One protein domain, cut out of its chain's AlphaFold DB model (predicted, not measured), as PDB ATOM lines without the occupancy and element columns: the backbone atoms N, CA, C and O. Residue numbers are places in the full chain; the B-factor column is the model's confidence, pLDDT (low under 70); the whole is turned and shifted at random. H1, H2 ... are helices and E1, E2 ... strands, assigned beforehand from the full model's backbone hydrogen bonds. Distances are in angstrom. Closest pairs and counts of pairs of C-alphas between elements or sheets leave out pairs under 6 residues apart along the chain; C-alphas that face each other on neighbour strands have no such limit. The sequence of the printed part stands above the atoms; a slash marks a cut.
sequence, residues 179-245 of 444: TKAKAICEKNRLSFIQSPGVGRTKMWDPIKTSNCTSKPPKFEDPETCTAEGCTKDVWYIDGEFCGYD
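Overview. This is residues 179 to 245 of the 444 residues of an uncharacterized protein of Verrucomicrobia bacterium (UniProt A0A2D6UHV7). A long helix, H1, lies along one face of a small antiparallel sheet, E1 - E2 - E3, as two layers; residues 210 to 231 loop out past H2 and fold back. The 67 printed residues, mixed in class, include two named helices and three named strands: H1 E1 H2 E2 E3. The whole is loose, radius of gyration of the C-alphas 13.8 A, spanning 44 by 22 by 14 A.

Along the chain. Find C-alpha 179 at (-29.932, 42.886, -50.481); H1 runs 22.6 A to residue 194. E1, 198 to 203, H2, 206 to 209, and E2, 232 to 237, follow; E3, 240 to 243, ends at (-43.594, 59.141, -38.347).

Arrangement. H1 is on the sheet, height 9.0 A; its closest C-alphas with E1 are Arg 189 and Thr 201, 6.2 A. Within hydrogen-bond range are N 201 and O 234, 3.0 A, between E1 and E2, and N 242 and O 235, 2.9 A, in hairpin E2 and E3. H1 has every O i to N i+4 pair within range; H2 is too short.

Size, cuts and confidence. The printed part has no cut, link H2 to E2 is long, and no printed residue is under 70 in pLDDT.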
ATOM      1  N   THR A 179     -28.696  43.020 -49.695       86.44
ATOM      2  CA  THR A 179     -29.932  42.886 -50.481       86.44
ATOM      3  C   THR A 179     -30.920  41.940 -49.800       86.44
ATOM      4  O   THR A 179     -32.101  42.267 -49.656       86.44
ATOM      5  N   LYS A 180     -30.442  40.785 -49.317       88.75
ATOM      6  CA  LYS A 180     -31.259  39.819 -48.566       88.75
ATOM      7  C   LYS A 180     -31.781  40.417 -47.261       88.75
ATOM      8  O   LYS A 180     -32.971  40.290 -46.977       88.75
ATOM      9  N   ALA A 181     -30.928  41.089 -46.489       94.81
ATOM     10  CA  ALA A 181     -31.318  41.712 -45.229       94.81
ATOM     11  C   ALA A 181     -32.369  42.812 -45.435       94.81
ATOM     12  O   ALA A 181     -33.368  42.853 -44.714       94.81
ATOM     13  N   LYS A 182     -32.211  43.642 -46.471       94.50
ATOM     14  CA  LYS A 182     -33.195  44.658 -46.859       94.50
ATOM     15  C   LYS A 182     -34.538  44.038 -47.239       94.50
ATOM     16  O   LYS A 182     -35.570  44.482 -46.743       94.50
ATOM     17  N   ALA A 183     -34.538  42.980 -48.051       90.19
ATOM     18  CA  ALA A 183     -35.764  42.279 -48.432       90.19
ATOM     19  C   ALA A 183     -36.492  41.668 -47.219       90.19
ATOM     20  O   ALA A 183     -37.716  41.759 -47.120       90.19
ATOM     21  N   ILE A 184     -35.750  41.083 -46.272       95.50
ATOM     22  CA  ILE A 184     -36.313  40.561 -45.017       95.50
ATOM     23  C   ILE A 184     -36.900  41.698 -44.170       95.50
ATOM     24  O   ILE A 184     -38.020  41.569 -43.677       95.50
ATOM     25  N   CYS A 185     -36.182  42.816 -44.036       97.19
ATOM     26  CA  CYS A 185     -36.640  43.993 -43.298       97.19
ATOM     27  C   CYS A 185     -37.965  44.533 -43.856       97.19
ATOM     28  O   CYS A 185     -38.931  44.696 -43.112       97.19
ATOM     29  N   GLU A 186     -38.048  44.722 -45.176       95.19
ATOM     30  CA  GLU A 186     -39.271  45.188 -45.835       95.19
ATOM     31  C   GLU A 186     -40.417  44.183 -45.703       95.19
ATOM     32  O   GLU A 186     -41.545  44.572 -45.407       95.19
ATOM     33  N   LYS A 187     -40.146  42.881 -45.840       95.31
ATOM     34  CA  LYS A 187     -41.164  41.842 -45.633       95.31
ATOM     35  C   LYS A 187     -41.734  41.878 -44.212       95.31
ATOM     36  O   LYS A 187     -42.951  41.770 -44.044       95.31
ATOM     37  N   ASN A 188     -40.881  42.038 -43.203       95.69
ATOM     38  CA  ASN A 188     -41.307  42.143 -41.809       95.69
ATOM     39  C   ASN A 188     -42.141  43.412 -41.586       95.69
ATOM     40  O   ASN A 188     -43.216  43.333 -40.994       95.69
ATOM     41  N   ARG A 189     -41.705  44.553 -42.135       95.69
ATOM     42  CA  ARG A 189     -42.451  45.819 -42.083       95.69
ATOM     43  C   ARG A 189     -43.829  45.698 -42.736       95.69
ATOM     44  O   ARG A 189     -44.820  46.102 -42.142       95.69
ATOM     45  N   LEU A 190     -43.913  45.111 -43.929       95.25
ATOM     46  CA  LEU A 190     -45.185  44.909 -44.629       95.25
ATOM     47  C   LEU A 190     -46.118  43.963 -43.866       95.25
ATOM     48  O   LEU A 190     -47.314  44.223 -43.788       95.25
ATOM     49  N   SER A 191     -45.576  42.903 -43.258       95.19
ATOM     50  CA  SER A 191     -46.361  41.978 -42.427       95.19
ATOM     51  C   SER A 191     -46.926  42.672 -41.180       95.19
ATOM     52  O   SER A 191     -48.053  42.391 -40.776       95.19
ATOM     53  N   PHE A 192     -46.164  43.606 -40.596       95.06
ATOM     54  CA  PHE A 192     -46.627  44.447 -39.493       95.06
ATOM     55  C   PHE A 192     -47.777  45.361 -39.932       95.06
ATOM     56  O   PHE A 192     -48.820  45.355 -39.293       95.06
ATOM     57  N   ILE A 193     -47.629  46.067 -41.059       94.75
ATOM     58  CA  ILE A 193     -48.649  46.987 -41.605       94.75
ATOM     59  C   ILE A 193     -49.962  46.265 -41.945       94.75
ATOM     60  O   ILE A 193     -51.037  46.832 -41.788       94.75
ATOM     61  N   GLN A 194     -49.893  45.019 -42.420       95.06
ATOM     62  CA  GLN A 194     -51.081  44.227 -42.762       95.06
ATOM     63  C   GLN A 194     -51.870  43.744 -41.538       95.06
ATOM     64  O   GLN A 194     -53.025  43.342 -41.677       95.06
ATOM     65  N   SER A 195     -51.262  43.768 -40.353       92.06
ATOM     66  CA  SER A 195     -51.964  43.501 -39.103       92.06
ATOM     67  C   SER A 195     -52.505  44.837 -38.576       92.06
ATOM     68  O   SER A 195     -51.726  45.783 -38.517       92.06
ATOM     69  N   PRO A 196     -53.791  44.958 -38.187       78.56
ATOM     70  CA  PRO A 196     -54.398  46.206 -37.692       78.56
ATOM     71  C   PRO A 196     -53.900  46.580 -36.279       78.56
ATOM     72  O   PRO A 196     -54.668  46.777 -35.347       78.56
ATOM     73  N   GLY A 197     -52.585  46.571 -36.088       82.62
ATOM     74  CA  GLY A 197     -51.919  46.870 -34.839       82.62
ATOM     75  C   GLY A 197     -51.478  48.324 -34.779       82.62
ATOM     76  O   GLY A 197     -51.088  48.932 -35.775       82.62
ATOM     77  N   VAL A 198     -51.482  48.845 -33.560       91.25
ATOM     78  CA  VAL A 198     -50.828  50.096 -33.198       91.25
ATOM     79  C   VAL A 198     -49.429  49.763 -32.692       91.25
ATOM     80  O   VAL A 198     -49.277  48.906 -31.817       91.25
ATOM     81  N   GLY A 199     -48.395  50.416 -33.223       94.19
ATOM     82  CA  GLY A 199     -47.061  50.289 -32.643       94.19
ATOM     83  C   GLY A 199     -45.904  50.651 -33.562       94.19
ATOM     84  O   GLY A 199     -46.058  51.312 -34.588       94.19
ATOM     85  N   ARG A 200     -44.716  50.191 -33.156       96.50
ATOM     86  CA  ARG A 200     -43.455  50.412 -33.868       96.50
ATOM     87  C   ARG A 200     -42.997  49.171 -34.616       96.50
ATOM     88  O   ARG A 200     -43.089  48.053 -34.107       96.50
ATOM     89  N   THR A 201     -42.383  49.393 -35.767       97.06
ATOM     90  CA  THR A 201     -41.599  48.385 -36.483       97.06
ATOM     91  C   THR A 201     -40.281  48.990 -36.958       97.06
ATOM     92  O   THR A 201     -40.080  50.202 -36.910       97.06
ATOM     93  N   LYS A 202     -39.359  48.138 -37.407       97.38
ATOM     94  CA  LYS A 202     -38.109  48.563 -38.037       97.38
ATOM     95  C   LYS A 202     -38.291  48.710 -39.548       97.38
ATOM     96  O   LYS A 202     -39.011  47.932 -40.175       97.38
ATOM     97  N   MET A 203     -37.620  49.703 -40.119       96.81
ATOM     98  CA  MET A 203     -37.458  49.929 -41.553       96.81
ATOM     99  C   MET A 203     -35.967  49.957 -41.894       96.81
ATOM    100  O   MET A 203     -35.121  50.231 -41.036       96.81
ATOM    101  N   TRP A 204     -35.644  49.679 -43.157       97.69
ATOM    102  CA  TRP A 204     -34.284  49.824 -43.652       97.69
ATOM    103  C   TRP A 204     -33.831  51.284 -43.558       97.69
ATOM    104  O   TRP A 204     -34.507  52.182 -44.064       97.69
ATOM    105  N   ASP A 205     -32.682  51.519 -42.935       97.06
ATOM    106  CA  ASP A 205     -32.037  52.823 -42.889       97.06
ATOM    107  C   ASP A 205     -31.214  53.042 -44.173       97.06
ATOM    108  O   ASP A 205     -30.240  52.320 -44.411       97.06
ATOM    109  N   PRO A 206     -31.557  54.027 -45.025       95.50
ATOM    110  CA  PRO A 206     -30.813  54.290 -46.255       95.50
ATOM    111  C   PRO A 206     -29.330  54.610 -46.026       95.50
ATOM    112  O   PRO A 206     -28.513  54.316 -46.904       95.50
ATOM    113  N   ILE A 207     -28.972  55.164 -44.858       95.31
ATOM    114  CA  ILE A 207     -27.585  55.497 -44.499       95.31
ATOM    115  C   ILE A 207     -26.725  54.233 -44.473       95.31
ATOM    116  O   ILE A 207     -25.591  54.259 -44.933       95.31
ATOM    117  N   LYS A 208     -27.292  53.092 -44.067       96.44
ATOM    118  CA  LYS A 208     -26.593  51.796 -43.975       96.44
ATOM    119  C   LYS A 208     -26.151  51.233 -45.328       96.44
ATOM    120  O   LYS A 208     -25.463  50.218 -45.376       96.44
ATOM    121  N   THR A 209     -26.550  51.891 -46.417       93.75
ATOM    122  CA  THR A 209     -26.165  51.572 -47.797       93.75
ATOM    123  C   THR A 209     -25.611  52.769 -48.565       93.75
ATOM    124  O   THR A 209     -25.359  52.650 -49.763       93.75
ATOM    125  N   SER A 210     -25.450  53.934 -47.930       92.50
ATOM    126  CA  SER A 210     -25.136  55.172 -48.649       92.50
ATOM    127  C   SER A 210     -23.709  55.204 -49.193       92.50
ATOM    128  O   SER A 210     -23.485  55.795 -50.245       92.50
ATOM    129  N   ASN A 211     -22.764  54.550 -48.507       92.31
ATOM    130  CA  ASN A 211     -21.353  54.507 -48.908       92.31
ATOM    131  C   ASN A 211     -20.916  53.135 -49.423       92.31
ATOM    132  O   ASN A 211     -19.721  52.913 -49.625       92.31
ATOM    133  N   CYS A 212     -21.848  52.204 -49.649       90.75
ATOM    134  CA  CYS A 212     -21.483  50.934 -50.255       90.75
ATOM    135  C   CYS A 212     -20.880  51.161 -51.636       90.75
ATOM    136  O   CYS A 212     -21.478  51.799 -52.511       90.75
ATOM    137  N   THR A 213     -19.677  50.629 -51.841       87.75
ATOM    138  CA  THR A 213     -19.014  50.730 -53.130       87.75
ATOM    139  C   THR A 213     -19.829  49.951 -54.158       87.75
ATOM    140  O   THR A 213     -20.114  48.765 -54.015       87.75
ATOM    141  N   SER A 214     -20.191  50.612 -55.255       83.25
ATOM    142  CA  SER A 214     -20.846  49.955 -56.399       83.25
ATOM    143  C   SER A 214     -19.886  49.081 -57.218       83.25
ATOM    144  O   SER A 214     -20.259  48.566 -58.274       83.25
ATOM    145  N   LYS A 215     -18.635  48.976 -56.758       83.94
ATOM    146  CA  LYS A 215     -17.477  48.403 -57.432       83.94
ATOM    147  C   LYS A 215     -16.588  47.729 -56.386       83.94
ATOM    148  O   LYS A 215     -16.474  48.285 -55.293       83.94
ATOM    149  N   PRO A 216     -15.934  46.607 -56.711       83.44
ATOM    150  CA  PRO A 216     -14.921  46.053 -55.828       83.44
ATOM    151  C   PRO A 216     -13.696  47.000 -55.736       83.44
ATOM    152  O   PRO A 216     -13.523  47.850 -56.621       83.44
ATOM    153  N   PRO A 217     -12.873  46.903 -54.674       88.69
ATOM    154  CA  PRO A 217     -12.892  45.873 -53.625       88.69
ATOM    155  C   PRO A 217     -14.042  46.025 -52.615       88.69
ATOM    156  O   PRO A 217     -14.770  47.027 -52.610       88.69
ATOM    157  N   LYS A 218     -14.217  45.010 -51.756       89.06
ATOM    158  CA  LYS A 218     -15.163  45.054 -50.634       89.06
ATOM    159  C   LYS A 218     -14.842  46.259 -49.744       89.06
ATOM    160  O   LYS A 218     -13.725  46.405 -49.257       89.06
ATOM    161  N   PHE A 219     -15.846  47.093 -49.504       91.31
ATOM    162  CA  PHE A 219     -15.798  48.157 -48.509       91.31
ATOM    163  C   PHE A 219     -16.918  47.908 -47.505       91.31
ATOM    164  O   PHE A 219     -18.092  47.979 -47.861       91.31
ATOM    165  N   GLU A 220     -16.548  47.571 -46.274       90.56
ATOM    166  CA  GLU A 220     -17.487  47.344 -45.181       90.56
ATOM    167  C   GLU A 220     -17.314  48.452 -44.150       90.56
ATOM    168  O   GLU A 220     -16.211  48.709 -43.666       90.56
ATOM    169  N   ASP A 221     -18.421  49.113 -43.839       93.94
ATOM    170  CA  ASP A 221     -18.487  50.170 -42.845       93.94
ATOM    171  C   ASP A 221     -19.721  49.886 -41.976       93.94
ATOM    172  O   ASP A 221     -20.847  49.942 -42.482       93.94
ATOM    173  N   PRO A 222     -19.554  49.576 -40.677       92.31
ATOM    174  CA  PRO A 222     -20.675  49.278 -39.784       92.31
ATOM    175  C   PRO A 222     -21.746  50.384 -39.728       92.31
ATOM    176  O   PRO A 222     -22.909  50.130 -39.396       92.31
ATOM    177  N   GLU A 223     -21.379  51.625 -40.044       94.25
ATOM    178  CA  GLU A 223     -22.283  52.765 -40.058       94.25
ATOM    179  C   GLU A 223     -22.972  52.947 -41.407       94.25
ATOM    180  O   GLU A 223     -24.180  53.199 -41.414       94.25
ATOM    181  N   THR A 224     -22.243  52.782 -42.518       95.38
ATOM    182  CA  THR A 224     -22.694  53.240 -43.847       95.38
ATOM    183  C   THR A 224     -22.697  52.193 -44.971       95.38
ATOM    184  O   THR A 224     -23.239  52.454 -46.052       95.38
ATOM    185  N   CYS A 225     -22.134  51.007 -44.733       96.06
ATOM    186  CA  CYS A 225     -22.218  49.857 -45.629       96.06
ATOM    187  C   CYS A 225     -22.221  48.528 -44.860       96.06
ATOM    188  O   CYS A 225     -21.177  47.908 -44.650       96.06
ATOM    189  N   THR A 226     -23.412  48.088 -44.445       96.81
ATOM    190  CA  THR A 226     -23.597  46.856 -43.664       96.81
ATOM    191  C   THR A 226     -24.930  46.173 -43.965       96.81
ATOM    192  O   THR A 226     -25.922  46.818 -44.312       96.81
ATOM    193  N   ALA A 227     -24.972  44.849 -43.791       96.38
ATOM    194  CA  ALA A 227     -26.210  44.074 -43.845       96.38
ATOM    195  C   ALA A 227     -27.129  44.333 -42.631       96.38
ATOM    196  O   ALA A 227     -28.325  44.051 -42.692       96.38
ATOM    197  N   GLU A 228     -26.617  44.926 -41.551       96.81
ATOM    198  CA  GLU A 228     -27.378  45.270 -40.342       96.81
ATOM    199  C   GLU A 228     -28.139  46.602 -40.490       96.81
ATOM    200  O   GLU A 228     -28.077  47.489 -39.640       96.81
ATOM    201  N   GLY A 229     -28.857  46.768 -41.607       96.56
ATOM    202  CA  GLY A 229     -29.499  48.035 -41.965       96.56
ATOM    203  C   GLY A 229     -30.924  48.240 -41.447       96.56
ATOM    204  O   GLY A 229     -31.484  49.322 -41.597       96.56
ATOM    205  N   CYS A 230     -31.546  47.224 -40.844       97.75
ATOM    206  CA  CYS A 230     -32.939  47.282 -40.380       97.75
ATOM    207  C   CYS A 230     -33.058  47.934 -38.989       97.75
ATOM    208  O   CYS A 230     -33.495  47.308 -38.023       97.75
ATOM    209  N   THR A 231     -32.601  49.179 -38.864       97.44
ATOM    210  CA  THR A 231     -32.407  49.846 -37.567       97.44
ATOM    211  C   THR A 231     -33.371  50.996 -37.312       97.44
ATOM    212  O   THR A 231     -33.643  51.295 -36.144       97.44
ATOM    213  N   LYS A 232     -33.914  51.622 -38.364       97.12
ATOM    214  CA  LYS A 232     -34.739  52.828 -38.248       97.12
ATOM    215  C   LYS A 232     -36.120  52.485 -37.698       97.12
ATOM    216  O   LYS A 232     -36.836  51.689 -38.303       97.12
ATOM    217  N   ASP A 233     -36.485  53.065 -36.559       97.62
ATOM    218  CA  ASP A 233     -37.840  52.940 -36.022       97.62
ATOM    219  C   ASP A 233     -38.828  53.742 -36.873       97.62
ATOM    220  O   ASP A 233     -38.532  54.839 -37.349       97.62
ATOM    221  N   VAL A 234     -39.996  53.148 -37.091       97.44
ATOM    222  CA  VAL A 234     -41.129  53.752 -37.787       97.44
ATOM    223  C   VAL A 234     -42.411  53.369 -37.061       97.44
ATOM    224  O   VAL A 234     -42.578  52.218 -36.643       97.44
ATOM    225  N   TRP A 235     -43.312  54.333 -36.919       97.62
ATOM    226  CA  TRP A 235     -44.556  54.173 -36.177       97.62
ATOM    227  C   TRP A 235     -45.756  54.123 -37.114       97.62
ATOM    228  O   TRP A 235     -45.817  54.872 -38.091       97.62
ATOM    229  N   TYR A 236     -46.701  53.234 -36.803       96.62
ATOM    230  CA  TYR A 236     -47.942  53.076 -37.554       96.62
ATOM    231  C   TYR A 236     -49.150  52.953 -36.623       96.62
ATOM    232  O   TYR A 236     -49.048  52.399 -35.522       96.62
ATOM    233  N   ILE A 237     -50.302  53.418 -37.107       95.94
ATOM    234  CA  ILE A 237     -51.616  53.240 -36.481       95.94
ATOM    235  C   ILE A 237     -52.577  52.725 -37.556       95.94
ATOM    236  O   ILE A 237     -52.838  53.414 -38.537       95.94
ATOM    237  N   ASP A 238     -53.089  51.505 -37.386       93.50
ATOM    238  CA  ASP A 238     -53.964  50.806 -38.348       93.50
ATOM    239  C   ASP A 238     -53.436  50.814 -39.792       93.50
ATOM    240  O   ASP A 238     -54.170  51.022 -40.757       93.50
ATOM    241  N   GLY A 239     -52.127  50.602 -39.938       94.06
ATOM    242  CA  GLY A 239     -51.448  50.549 -41.231       94.06
ATOM    243  C   GLY A 239     -51.082  51.909 -41.839       94.06
ATOM    244  O   GLY A 239     -50.352  51.939 -42.831       94.06
ATOM    245  N   GLU A 240     -51.497  53.028 -41.241       95.19
ATOM    246  CA  GLU A 240     -51.087  54.371 -41.665       95.19
ATOM    247  C   GLU A 240     -49.769  54.777 -40.999       95.19
ATOM    248  O   GLU A 240     -49.560  54.536 -39.811       95.19
ATOM    249  N   PHE A 241     -48.851  55.357 -41.778       96.31
ATOM    250  CA  PHE A 241     -47.548  55.808 -41.287       96.31
ATOM    251  C   PHE A 241     -47.698  57.106 -40.489       96.31
ATOM    252  O   PHE A 241     -48.169  58.102 -41.032       96.31
ATOM    253  N   CYS A 242     -47.238  57.101 -39.238       96.69
ATOM    254  CA  CYS A 242     -47.340  58.250 -38.340       96.69
ATOM    255  C   CYS A 242     -46.050  59.069 -38.247       96.69
ATOM    256  O   CYS A 242     -46.125  60.275 -38.061       96.69
ATOM    257  N   GLY A 243     -44.879  58.443 -38.409       96.94
ATOM    258  CA  GLY A 243     -43.594  59.141 -38.347       96.94
ATOM    259  C   GLY A 243     -42.433  58.266 -37.890       96.94
ATOM    260  O   GLY A 243     -42.515  57.031 -37.902       96.94
ATOM    261  N   TYR A 244     -41.323  58.913 -37.532       96.88
ATOM    262  CA  TYR A 244     -40.070  58.230 -37.168       96.88
ATOM    263  C   TYR A 244     -39.770  58.255 -35.668       96.88
ATOM    264  O   TYR A 244     -38.951  57.464 -35.198       96.88
ATOM    265  N   ASP A 245     -40.431  59.124 -34.913       97.00
ATOM    266  CA  ASP A 245     -40.250  59.265 -33.474       97.00
ATOM    267  C   ASP A 245     -41.579  59.136 -32.714       97.00
ATOM    268  O   ASP A 245     -42.643  58.903 -33.288       97.00
TER     269      ASP A 245